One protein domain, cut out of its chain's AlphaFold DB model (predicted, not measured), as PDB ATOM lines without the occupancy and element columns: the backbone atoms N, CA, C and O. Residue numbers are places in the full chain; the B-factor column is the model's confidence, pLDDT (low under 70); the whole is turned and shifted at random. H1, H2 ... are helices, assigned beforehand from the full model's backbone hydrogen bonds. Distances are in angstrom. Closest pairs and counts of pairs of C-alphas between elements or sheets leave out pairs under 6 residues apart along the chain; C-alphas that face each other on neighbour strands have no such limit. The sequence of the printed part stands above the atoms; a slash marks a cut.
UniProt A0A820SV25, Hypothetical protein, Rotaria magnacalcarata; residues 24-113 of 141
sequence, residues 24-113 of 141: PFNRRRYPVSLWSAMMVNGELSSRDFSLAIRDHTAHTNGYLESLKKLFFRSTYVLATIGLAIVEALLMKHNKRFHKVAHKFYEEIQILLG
ATOM      1  N   PRO A  24     114.620 107.125 104.152       73.00
ATOM      2  CA  PRO A  24     114.241 107.545 105.494       73.00
ATOM      3  C   PRO A  24     113.377 108.812 105.449       73.00
ATOM      4  O   PRO A  24     113.816 109.873 105.010       73.00
ATOM      5  N   PHE A  25     112.160 108.726 105.981       73.88
ATOM      6  CA  PHE A  25     111.269 109.875 106.136       73.88
ATOM      7  C   PHE A  25     111.334 110.420 107.567       73.88
ATOM      8  O   PHE A  25     110.872 109.783 108.516       73.88
ATOM      9  N   ASN A  26     111.910 111.613 107.741       68.56
ATOM     10  CA  ASN A  26     111.985 112.280 109.039       68.56
ATOM     11  C   ASN A  26     111.156 113.567 109.027       68.56
ATOM     12  O   ASN A  26     111.585 114.595 108.503       68.56
ATOM     13  N   ARG A  27     109.962 113.517 109.626       67.38
ATOM     14  CA  ARG A  27     109.071 114.674 109.750       67.38
ATOM     15  C   ARG A  27     108.646 114.894 111.197       67.38
ATOM     16  O   ARG A  27     108.511 113.955 111.982       67.38
ATOM     17  N   ARG A  28     108.399 116.163 111.548       64.75
ATOM     18  CA  ARG A  28     107.806 116.535 112.838       64.75
ATOM     19  C   ARG A  28     106.462 115.833 113.015       64.75
ATOM     20  O   ARG A  28     105.598 115.886 112.144       64.75
ATOM     21  N   ARG A  29     106.299 115.192 114.168       66.44
ATOM     22  CA  ARG A  29     105.071 114.497 114.546       66.44
ATOM     23  C   ARG A  29     104.041 115.545 114.967       66.44
ATOM     24  O   ARG A  29     104.281 116.277 115.922       66.44
ATOM     25  N   TYR A  30     102.894 115.586 114.294       69.12
ATOM     26  CA  TYR A  30     101.732 116.384 114.708       69.12
ATOM     27  C   TYR A  30     100.579 115.468 115.147       69.12
ATOM     28  O   TYR A  30      99.505 115.526 114.553       69.12
ATOM     29  N   PRO A  31     100.785 114.589 116.150       74.62
ATOM     30  CA  PRO A  31      99.837 113.523 116.458       74.62
ATOM     31  C   PRO A  31      98.482 114.083 116.891       74.62
ATOM     32  O   PRO A  31      97.462 113.629 116.396       74.62
ATOM     33  N   VAL A  32      98.470 115.119 117.737       74.31
ATOM     34  CA  VAL A  32      97.228 115.743 118.219       74.31
ATOM     35  C   VAL A  32      96.500 116.467 117.093       74.31
ATOM     36  O   VAL A  32      95.292 116.329 116.977       74.31
ATOM     37  N   SER A  33      97.213 117.200 116.234       76.31
ATOM     38  CA  SER A  33      96.592 117.906 115.109       76.31
ATOM     39  C   SER A  33      95.998 116.931 114.094       76.31
ATOM     40  O   SER A  33      94.875 117.139 113.646       76.31
ATOM     41  N   LEU A  34      96.728 115.861 113.764       78.06
ATOM     42  CA  LEU A  34      96.268 114.832 112.835       78.06
ATOM     43  C   LEU A  34      95.073 114.073 113.415       78.06
ATOM     44  O   LEU A  34      94.041 113.981 112.762       78.06
ATOM     45  N   TRP A  35      95.183 113.624 114.669       78.31
ATOM     46  CA  TRP A  35      94.079 113.011 115.403       78.31
ATOM     47  C   TRP A  35      92.861 113.936 115.436       78.31
ATOM     48  O   TRP A  35      91.769 113.506 115.092       78.31
ATOM     49  N   SER A  36      93.042 115.221 115.754       76.19
ATOM     50  CA  SER A  36      91.940 116.184 115.819       76.19
ATOM     51  C   SER A  36      91.260 116.391 114.471       76.19
ATOM     52  O   SER A  36      90.043 116.437 114.419       76.19
ATOM     53  N   ALA A  37      92.024 116.461 113.381       77.12
ATOM     54  CA  ALA A  37      91.467 116.613 112.044       77.12
ATOM     55  C   ALA A  37      90.700 115.360 111.605       77.12
ATOM     56  O   ALA A  37      89.706 115.463 110.901       77.12
ATOM     57  N   MET A  38      91.159 114.178 112.028       75.00
ATOM     58  CA  MET A  38      90.503 112.911 111.717       75.00
ATOM     59  C   MET A  38      89.281 112.634 112.590       75.00
ATOM     60  O   MET A  38      88.384 111.953 112.120       75.00
ATOM     61  N   MET A  39      89.265 113.106 113.840       71.69
ATOM     62  CA  MET A  39      88.274 112.736 114.860       71.69
ATOM     63  C   MET A  39      87.227 113.813 115.134       71.69
ATOM     64  O   MET A  39      86.135 113.488 115.584       71.69
ATOM     65  N   VAL A  40      87.566 115.085 114.918       68.62
ATOM     66  CA  VAL A  40      86.696 116.225 115.217       68.62
ATOM     67  C   VAL A  40      86.176 116.778 113.901       68.62
ATOM     68  O   VAL A  40      86.910 117.454 113.177       68.62
ATOM     69  N   ASN A  41      84.896 116.541 113.606       62.78
ATOM     70  CA  ASN A  41      84.224 117.024 112.392       62.78
ATOM     71  C   ASN A  41      84.894 116.587 111.069       62.78
ATOM     72  O   ASN A  41      84.790 117.296 110.066       62.78
ATOM     73  N   GLY A  42      85.628 115.472 111.069       55.50
ATOM     74  CA  GLY A  42      86.210 114.911 109.856       55.50
ATOM     75  C   GLY A  42      85.143 114.180 109.049       55.50
ATOM     76  O   GLY A  42      84.317 113.473 109.624       55.50
ATOM     77  N   GLU A  43      85.196 114.275 107.718       52.53
ATOM     78  CA  GLU A  43      84.358 113.463 106.814       52.53
ATOM     79  C   GLU A  43      84.504 111.947 107.076       52.53
ATOM     80  O   GLU A  43      83.597 111.178 106.773       52.53
ATOM     81  N   LEU A  44      85.624 111.521 107.687       47.41
ATOM     82  CA  LEU A  44      85.891 110.140 108.109       47.41
ATOM     83  C   LEU A  44      85.497 109.814 109.566       47.41
ATOM     84  O   LEU A  44      85.364 108.635 109.893       47.41
ATOM     85  N   SER A  45      85.307 110.798 110.456       52.75
ATOM     86  CA  SER A  45      84.849 110.538 111.831       52.75
ATOM     87  C   SER A  45      83.338 110.511 111.893       52.75
ATOM     88  O   SER A  45      82.674 111.510 111.625       52.75
ATOM     89  N   SER A  46      82.776 109.386 112.319       52.75
ATOM     90  CA  SER A  46      81.330 109.207 112.298       52.75
ATOM     91  C   SER A  46      80.550 110.027 113.332       52.75
ATOM     92  O   SER A  46      79.331 109.996 113.208       52.75
ATOM     93  N   ARG A  47      81.172 110.709 114.320       64.69
ATOM     94  CA  ARG A  47      80.534 111.608 115.324       64.69
ATOM     95  C   ARG A  47      81.561 112.246 116.280       64.69
ATOM     96  O   ARG A  47      82.590 111.635 116.557       64.69
ATOM     97  N   ASP A  48      81.199 113.387 116.876       76.19
ATOM     98  CA  ASP A  48      81.910 114.005 118.010       76.19
ATOM     99  C   ASP A  48      81.914 113.090 119.256       76.19
ATOM    100  O   ASP A  48      80.900 112.481 119.622       76.19
ATOM    101  N   PHE A  49      83.042 113.034 119.962       80.50
ATOM    102  CA  PHE A  49      83.241 112.262 121.190       80.50
ATOM    103  C   PHE A  49      82.267 112.683 122.298       80.50
ATOM    104  O   PHE A  49      81.631 111.837 122.932       80.50
ATOM    105  N   SER A  50      82.087 113.988 122.501       80.38
ATOM    106  CA  SER A  50      81.154 114.557 123.481       80.38
ATOM    107  C   SER A  50      79.703 114.116 123.272       80.38
ATOM    108  O   SER A  50      78.945 114.081 124.247       80.38
ATOM    109  N   LEU A  51      79.330 113.777 122.035       82.06
ATOM    110  CA  LEU A  51      78.024 113.245 121.660       82.06
ATOM    111  C   LEU A  51      77.954 111.722 121.889       82.06
ATOM    112  O   LEU A  51      76.936 111.209 122.353       82.06
ATOM    113  N   ALA A  52      79.035 110.996 121.589       82.25
ATOM    114  CA  ALA A  52      79.121 109.546 121.774       82.25
ATOM    115  C   ALA A  52      79.000 109.119 123.247       82.25
ATOM    116  O   ALA A  52      78.367 108.115 123.542       82.25
ATOM    117  N   ILE A  53      79.535 109.909 124.183       82.69
ATOM    118  CA  ILE A  53      79.486 109.602 125.625       82.69
ATOM    119  C   ILE A  53      78.055 109.596 126.193       82.69
ATOM    120  O   ILE A  53      77.811 108.991 127.234       82.69
ATOM    121  N   ARG A  54      77.106 110.283 125.546       80.19
ATOM    122  CA  ARG A  54      75.709 110.385 126.007       80.19
ATOM    123  C   ARG A  54      74.745 109.622 125.107       80.19
ATOM    124  O   ARG A  54      73.621 110.086 124.912       80.19
ATOM    125  N   ASP A  55      75.196 108.524 124.504       80.31
ATOM    126  CA  ASP A  55      74.401 107.701 123.582       80.31
ATOM    127  C   ASP A  55      73.699 108.533 122.498       80.31
ATOM    128  O   ASP A  55      72.550 108.305 122.133       80.31
ATOM    129  N   HIS A  56      74.387 109.565 122.009       75.88
ATOM    130  CA  HIS A  56      73.899 110.465 120.966       75.88
ATOM    131  C   HIS A  56      72.704 111.357 121.330       75.88
ATOM    132  O   HIS A  56      72.127 111.999 120.457       75.88
ATOM    133  N   THR A  57      72.357 111.460 122.612       74.94
ATOM    134  CA  THR A  57      71.210 112.267 123.059       74.94
ATOM    135  C   THR A  57      71.528 113.756 123.189       74.94
ATOM    136  O   THR A  57      70.647 114.594 123.006       74.94
ATOM    137  N   ALA A  58      72.773 114.107 123.524       77.56
ATOM    138  CA  ALA A  58      73.215 115.488 123.699       77.56
ATOM    139  C   ALA A  58      74.744 115.583 123.780       77.56
ATOM    140  O   ALA A  58      75.415 114.638 124.188       77.56
ATOM    141  N   HIS A  59      75.298 116.762 123.494       76.69
ATOM    142  CA  HIS A  59      76.717 117.024 123.731       76.69
ATOM    143  C   HIS A  59      77.025 117.137 125.228       76.69
ATOM    144  O   HIS A  59      76.284 117.744 126.011       76.69
ATOM    145  N   THR A  60      78.153 116.564 125.632       78.00
ATOM    146  CA  THR A  60      78.712 116.734 126.975       78.00
ATOM    147  C   THR A  60      79.511 118.028 127.046       78.00
ATOM    148  O   THR A  60      80.512 118.185 126.353       78.00
ATOM    149  N   ASN A  61      79.114 118.951 127.921       81.75
ATOM    150  CA  ASN A  61      79.915 120.143 128.187       81.75
ATOM    151  C   ASN A  61      81.022 119.812 129.201       81.75
ATOM    152  O   ASN A  61      80.770 119.736 130.405       81.75
ATOM    153  N   GLY A  62      82.253 119.641 128.710       80.75
ATOM    154  CA  GLY A  62      83.412 119.296 129.540       80.75
ATOM    155  C   GLY A  62      83.714 120.304 130.661       80.75
ATOM    156  O   GLY A  62      84.134 119.904 131.747       80.75
ATOM    157  N   TYR A  63      83.426 121.596 130.467       83.31
ATOM    158  CA  TYR A  63      83.615 122.613 131.512       83.31
ATOM    159  C   TYR A  63      82.605 122.452 132.655       83.31
ATOM    160  O   TYR A  63      82.972 122.520 133.829       83.31
ATOM    161  N   LEU A  64      81.340 122.172 132.325       84.81
ATOM    162  CA  LEU A  64      80.304 121.918 133.331       84.81
ATOM    163  C   LEU A  64      80.569 120.617 134.092       84.81
ATOM    164  O   LEU A  64      80.402 120.580 135.310       84.81
ATOM    165  N   GLU A  65      81.010 119.563 133.406       85.38
ATOM    166  CA  GLU A  65      81.363 118.301 134.063       85.38
ATOM    167  C   GLU A  65      82.594 118.434 134.963       85.38
ATOM    168  O   GLU A  65      82.621 117.836 136.037       85.38
ATOM    169  N   SER A  66      83.561 119.286 134.608       83.50
ATOM    170  CA  SER A  66      84.699 119.611 135.482       83.50
ATOM    171  C   SER A  66      84.242 120.248 136.791       83.50
ATOM    172  O   SER A  66      84.661 119.824 137.869       83.50
ATOM    173  N   LEU A  67      83.323 121.218 136.711       85.00
ATOM    174  CA  LEU A  67      82.756 121.858 137.896       85.00
ATOM    175  C   LEU A  67      81.959 120.851 138.739       85.00
ATOM    176  O   LEU A  67      82.131 120.786 139.952       85.00
ATOM    177  N   LYS A  68      81.143 119.998 138.107       85.12
ATOM    178  CA  LYS A  68      80.422 118.923 138.810       85.12
ATOM    179  C   LYS A  68      81.372 117.932 139.474       85.12
ATOM    180  O   LYS A  68      81.073 117.470 140.572       85.12
ATOM    181  N   LYS A  69      82.502 117.597 138.843       83.94
ATOM    182  CA  LYS A  69      83.506 116.690 139.411       83.94
ATOM    183  C   LYS A  69      84.174 117.288 140.645       83.94
ATOM    184  O   LYS A  69      84.372 116.554 141.607       83.94
ATOM    185  N   LEU A  70      84.427 118.600 140.653       83.19
ATOM    186  CA  LEU A  70      84.938 119.317 141.827       83.19
ATOM    187  C   LEU A  70      83.981 119.217 143.029       83.19
ATOM    188  O   LEU A  70      84.427 119.109 144.164       83.19
ATOM    189  N   PHE A  71      82.670 119.161 142.777       86.50
ATOM    190  CA  PHE A  71      81.641 118.911 143.795       86.50
ATOM    191  C   PHE A  71      81.275 117.421 143.964       86.50
ATOM    192  O   PHE A  71      80.219 117.120 144.517       86.50
ATOM    193  N   PHE A  72      82.090 116.483 143.462       82.44
ATOM    194  CA  PHE A  72      81.844 115.026 143.491       82.44
ATOM    195  C   PHE A  72      80.511 114.562 142.868       82.44
ATOM    196  O   PHE A  72      80.063 113.442 143.095       82.44
ATOM    197  N   ARG A  73      79.881 115.392 142.031       78.38
ATOM    198  CA  ARG A  73      78.594 115.111 141.371       78.38
ATOM    199  C   ARG A  73      78.721 114.545 139.957       78.38
ATOM    200  O   ARG A  73      77.704 114.234 139.346       78.38
ATOM    201  N   SER A  74      79.935 114.444 139.413       78.56
ATOM    202  CA  SER A  74      80.154 113.883 138.073       78.56
ATOM    203  C   SER A  74      80.554 112.407 138.134       78.56
ATOM    204  O   SER A  74      81.527 112.032 138.802       78.56
ATOM    205  N   THR A  75      79.818 111.584 137.387       81.25
ATOM    206  CA  THR A  75      80.055 110.148 137.182       81.25
ATOM    207  C   THR A  75      81.178 109.871 136.182       81.25
ATOM    208  O   THR A  75      81.720 108.769 136.163       81.25
ATOM    209  N   TYR A  76      81.585 110.867 135.388       82.94
ATOM    210  CA  TYR A  76      82.622 110.703 134.373       82.94
ATOM    211  C   TYR A  76      84.034 110.641 134.966       82.94
ATOM    212  O   TYR A  76      84.350 111.257 135.994       82.94
ATOM    213  N   VAL A  77      84.909 109.895 134.289       85.69
ATOM    214  CA  VAL A  77      86.344 109.835 134.594       85.69
ATOM    215  C   VAL A  77      87.006 111.138 134.138       85.69
ATOM    216  O   VAL A  77      86.615 111.722 133.129       85.69
ATOM    217  N   LEU A  78      88.034 111.599 134.857       83.62
ATOM    218  CA  LEU A  78      88.750 112.839 134.520       83.62
ATOM    219  C   LEU A  78      89.288 112.844 133.081       83.62
ATOM    220  O   LEU A  78      89.224 113.872 132.417       83.62
ATOM    221  N   ALA A  79      89.744 111.693 132.579       83.88
ATOM    222  CA  ALA A  79      90.181 111.539 131.191       83.88
ATOM    223  C   ALA A  79      89.058 111.853 130.185       83.88
ATOM    224  O   ALA A  79      89.291 112.550 129.203       83.88
ATOM    225  N   THR A  80      87.830 111.406 130.462       83.50
ATOM    226  CA  THR A  80      86.637 111.677 129.645       83.50
ATOM    227  C   THR A  80      86.321 113.171 129.615       83.50
ATOM    228  O   THR A  80      86.087 113.743 128.553       83.50
ATOM    229  N   ILE A  81      86.364 113.821 130.780       85.44
ATOM    230  CA  ILE A  81      86.105 115.258 130.914       85.44
ATOM    231  C   ILE A  81      87.184 116.066 130.178       85.44
ATOM    232  O   ILE A  81      86.865 116.969 129.407       85.44
ATOM    233  N   GLY A  82      88.456 115.706 130.373       85.44
ATOM    234  CA  GLY A  82      89.587 116.343 129.705       85.44
ATOM    235  C   GLY A  82      89.505 116.213 128.187       85.44
ATOM    236  O   GLY A  82      89.680 117.202 127.480       85.44
ATOM    237  N   LEU A  83      89.155 115.030 127.679       83.56
ATOM    238  CA  LEU A  83      89.008 114.808 126.243       83.56
ATOM    239  C   LEU A  83      87.843 115.614 125.645       83.56
ATOM    240  O   LEU A  83      88.002 116.176 124.566       83.56
ATOM    241  N   ALA A  84      86.725 115.768 126.365       84.38
ATOM    242  CA  ALA A  84      85.613 116.625 125.938       84.38
ATOM    243  C   ALA A  84      85.999 118.120 125.882       84.38
ATOM    244  O   ALA A  84      85.555 118.849 124.996       84.38
ATOM    245  N   ILE A  85      86.851 118.590 126.801       85.25
ATOM    246  CA  ILE A  85      87.397 119.959 126.758       85.25
ATOM    247  C   ILE A  85      88.342 120.126 125.567       85.25
ATOM    248  O   ILE A  85      88.258 121.119 124.844       85.25
ATOM    249  N   VAL A  86      89.240 119.158 125.367       84.56
ATOM    250  CA  VAL A  86      90.191 119.148 124.252       84.56
ATOM    251  C   VAL A  86      89.436 119.179 122.925       84.56
ATOM    252  O   VAL A  86      89.717 120.043 122.103       84.56
ATOM    253  N   GLU A  87      88.418 118.341 122.747       82.81
ATOM    254  CA  GLU A  87      87.538 118.372 121.576       82.81
ATOM    255  C   GLU A  87      86.921 119.763 121.353       82.81
ATOM    256  O   GLU A  87      87.089 120.337 120.276       82.81
ATOM    257  N   ALA A  88      86.305 120.365 122.376       81.25
ATOM    258  CA  ALA A  88      85.687 121.689 122.263       81.25
ATOM    259  C   ALA A  88      86.693 122.797 121.879       81.25
ATOM    260  O   ALA A  88      86.389 123.687 121.080       81.25
ATOM    261  N   LEU A  89      87.916 122.750 122.418       81.19
ATOM    262  CA  LEU A  89      88.990 123.689 122.072       81.19
ATOM    263  C   LEU A  89      89.516 123.478 120.646       81.19
ATOM    264  O   LEU A  89      89.866 124.445 119.957       81.19
ATOM    265  N   LEU A  90      89.586 122.225 120.200       77.50
ATOM    266  CA  LEU A  90      90.084 121.854 118.879       77.50
ATOM    267  C   LEU A  90      89.050 122.133 117.781       77.50
ATOM    268  O   LEU A  90      89.448 122.597 116.713       77.50
ATOM    269  N   MET A  91      87.742 121.996 118.056       72.06
ATOM    270  CA  MET A  91      86.661 122.436 117.156       72.06
ATOM    271  C   MET A  91      86.838 123.902 116.733       72.06
ATOM    272  O   MET A  91      86.672 124.244 115.562       72.06
ATOM    273  N   LYS A  92      87.272 124.773 117.653       69.06
ATOM    274  CA  LYS A  92      87.541 126.192 117.362       69.06
ATOM    275  C   LYS A  92      88.694 126.401 116.368       69.06
ATOM    276  O   LYS A  92      88.700 127.379 115.623       69.06
ATOM    277  N   HIS A  93      89.666 125.492 116.337       67.44
ATOM    278  CA  HIS A  93      90.875 125.578 115.506       67.44
ATOM    279  C   HIS A  93      90.849 124.626 114.301       67.44
ATOM    280  O   HIS A  93      91.848 124.479 113.590       67.44
ATOM    281  N   ASN A  94      89.701 123.998 114.047       70.50
ATOM    282  CA  ASN A  94      89.614 122.788 113.247       70.50
ATOM    283  C   ASN A  94      90.085 122.959 111.794       70.50
ATOM    284  O   ASN A  94      90.817 122.125 111.265       70.50
ATOM    285  N   LYS A  95      89.783 124.106 111.169       75.25
ATOM    286  CA  LYS A  95      90.216 124.409 109.789       75.25
ATOM    287  C   LYS A  95      91.739 124.375 109.621       75.25
ATOM    288  O   LYS A  95      92.248 123.927 108.595       75.25
ATOM    289  N   ARG A  96      92.486 124.841 110.630       79.88
ATOM    290  CA  ARG A  96      93.956 124.829 110.599       79.88
ATOM    291  C   ARG A  96      94.486 123.402 110.682       79.88
ATOM    292  O   ARG A  96      95.431 123.073 109.973       79.88
ATOM    293  N   PHE A  97      93.889 122.570 111.533       79.62
ATOM    294  CA  PHE A  97      94.309 121.181 111.699       79.62
ATOM    295  C   PHE A  97      93.948 120.319 110.493       79.62
ATOM    296  O   PHE A  97      94.811 119.577 110.035       79.62
ATOM    297  N   HIS A  98      92.768 120.516 109.899       79.44
ATOM    298  CA  HIS A  98      92.398 119.901 108.622       79.44
ATOM    299  C   HIS A  98      93.420 120.203 107.528       79.44
ATOM    300  O   HIS A  98      93.906 119.291 106.868       79.44
ATOM    301  N   LYS A  99      93.841 121.466 107.383       82.94
ATOM    302  CA  LYS A  99      94.870 121.833 106.399       82.94
ATOM    303  C   LYS A  99      96.208 121.126 106.650       82.94
ATOM    304  O   LYS A  99      96.877 120.722 105.705       82.94
ATOM    305  N   VAL A 100      96.614 120.989 107.914       82.81
ATOM    306  CA  VAL A 100      97.844 120.266 108.282       82.81
ATOM    307  C   VAL A 100      97.717 118.772 107.972       82.81
ATOM    308  O   VAL A 100      98.667 118.189 107.457       82.81
ATOM    309  N   ALA A 101      96.560 118.172 108.249       80.88
ATOM    310  CA  ALA A 101      96.287 116.766 107.984       80.88
ATOM    311  C   ALA A 101      96.228 116.450 106.484       80.88
ATOM    312  O   ALA A 101      96.903 115.523 106.049       80.88
ATOM    313  N   HIS A 102      95.516 117.253 105.687       84.12
ATOM    314  CA  HIS A 102      95.477 117.094 104.230       84.12
ATOM    315  C   HIS A 102      96.863 117.216 103.611       84.12
ATOM    316  O   HIS A 102      97.275 116.334 102.870       84.12
ATOM    317  N   LYS A 103      97.635 118.238 103.999       85.50
ATOM    318  CA  LYS A 103      99.013 118.385 103.524       85.50
ATOM    319  C   LYS A 103      99.884 117.182 103.906       85.50
ATOM    320  O   LYS A 103     100.759 116.777 103.150       85.50
ATOM    321  N   PHE A 104      99.683 116.620 105.098       83.94
ATOM    322  CA  PHE A 104     100.384 115.404 105.504       83.94
ATOM    323  C   PHE A 104      99.986 114.207 104.638       83.94
ATOM    324  O   PHE A 104     100.864 113.475 104.196       83.94
ATOM    325  N   TYR A 105      98.694 114.038 104.369       83.69
ATOM    326  CA  TYR A 105      98.182 112.966 103.526       83.69
ATOM    327  C   TYR A 105      98.706 113.061 102.087       83.69
ATOM    328  O   TYR A 105      99.257 112.088 101.586       83.69
ATOM    329  N   GLU A 106      98.636 114.241 101.466       86.94
ATOM    330  CA  GLU A 106      99.177 114.494 100.123       86.94
ATOM    331  C   GLU A 106     100.676 114.181 100.044       86.94
ATOM    332  O   GLU A 106     101.127 113.525  99.113       86.94
ATOM    333  N   GLU A 107     101.460 114.598 101.040       84.69
ATOM    334  CA  GLU A 107     102.892 114.293 101.074       84.69
ATOM    335  C   GLU A 107     103.170 112.792 101.185       84.69
ATOM    336  O   GLU A 107     104.109 112.303 100.562       84.69
ATOM    337  N   ILE A 108     102.365 112.058 101.958       83.38
ATOM    338  CA  ILE A 108     102.479 110.599 102.052       83.38
ATOM    339  C   ILE A 108     102.102 109.943 100.721       83.38
ATOM    340  O   ILE A 108     102.814 109.042 100.288       83.38
ATOM    341  N   GLN A 109     101.054 110.417 100.042       85.25
ATOM    342  CA  GLN A 109     100.686 109.921  98.714       85.25
ATOM    343  C   GLN A 109     101.783 110.187  97.678       85.25
ATOM    344  O   GLN A 109     102.148 109.281  96.939       85.25
ATOM    345  N   ILE A 110     102.364 111.389  97.662       85.88
ATOM    346  CA  ILE A 110     103.480 111.730  96.766       85.88
ATOM    347  C   ILE A 110     104.707 110.859  97.061       85.88
ATOM    348  O   ILE A 110     105.397 110.438  96.137       85.88
ATOM    349  N   LEU A 111     104.996 110.596  98.339       83.12
ATOM    350  CA  LEU A 111     106.156 109.804  98.743       83.12
ATOM    351  C   LEU A 111     106.000 108.315  98.416       83.12
ATOM    352  O   LEU A 111     106.994 107.660  98.111       83.12
ATOM    353  N   LEU A 112     104.780 107.783  98.496       83.81
ATOM    354  CA  LEU A 112     104.492 106.392  98.152       83.81
ATOM    355  C   LEU A 112     104.358 106.201  96.634       83.81
ATOM    356  O   LEU A 112     104.792 105.178  96.114       83.81
ATOM    357  N   GLY A 113     103.807 107.174  95.909       84.19
ATOM    358  CA  GLY A 113     103.413 106.958  94.518       84.19
ATOM    359  C   GLY A 113     102.359 105.850  94.410       84.19
ATOM    360  O   GLY A 113     101.581 105.644  95.342       84.19
TER     361      GLY A 113
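Overview. This is residues 24 to 113 of the 141 residues of the protein "Hypothetical protein" of Rotaria magnacalcarata (UniProt A0A820SV25). What shape does the model have? Two long helices, H4 and H5, meet near their ends as a wide V, and H1 crosses inside it, packed on residues 94 to 101 of H5. H3 pairs with H4 as a helical hairpin at the other end of H4, and the short H2 packs on residues 84 to 87 of H4. What is it built of, and how compact is it? The printed part has 90 residues, 56 of them in five named helices, which come along the chain as H1, H2, H3, H4 and H5; there is no named strand, and the class is all helix. It is loose, with a radius of gyration of the C-alphas of 16.1 A and spans of 53 by 25 by 19 A.

Arrangement. What does the first helix meet? H1, residues 31 to 39, touches H5, residues 94 to 112, with residues 94 to 101 of H5 alone; the closest C-alphas, of Ala 37 and His 98, are 4.8 A apart, and the lines are about perpendicular at 78 degrees. H1 is close to but not clearly touching H4, residues 78 to 92, with the closest C-alphas, of Ser 36 and Leu 90, 6.7 A apart. What touches H4? H2, residues 49 to 52, touches its residues 84 to 87 alone, the closest C-alphas being those of Ser 50 and Ala 84 at 5.5 A. H3, residues 62 to 70, touches H4 in a helical hairpin, opposite ways at a shallow tilt of 27 degrees, with the closest C-alphas, of Gly 62 and Ile 85, 4.9 A apart. Which parts stay away from each other? H3 and H5 are apart, and H4 and H5 meet only through their link. What do the helix backbones show? In H1, H3 and H5 every O i to N i+4 pair is within hydrogen-bond range, in H4 10 of 11 are, and H2 is too short for such a pair.

Along the chain. Where does the first helix begin? H1 begins at C-alpha 31, at (99.837, 113.523, 116.458), and is 11.7 A from first to last C-alpha. How long are the helices after it? H2 is 5.0 A long, H3 12.4 A, H4 21.8 A and H5 26.8 A. Where does the last one end? H5 ends at C-alpha 112, at (104.492, 106.392, 98.152).

Size, cuts and confidence. How large is it? The two C-alphas farthest apart, those of Phe 71 and Gly 113, are 55.2 A apart. Is the printed part whole? It has no cut; the link from H4 to H5 is tight, and the other links are short. Where is confidence low? The mean pLDDT of the printed part is 77.8, and residues 26 to 30, 40 to 47 and 92 to 93 are under 70.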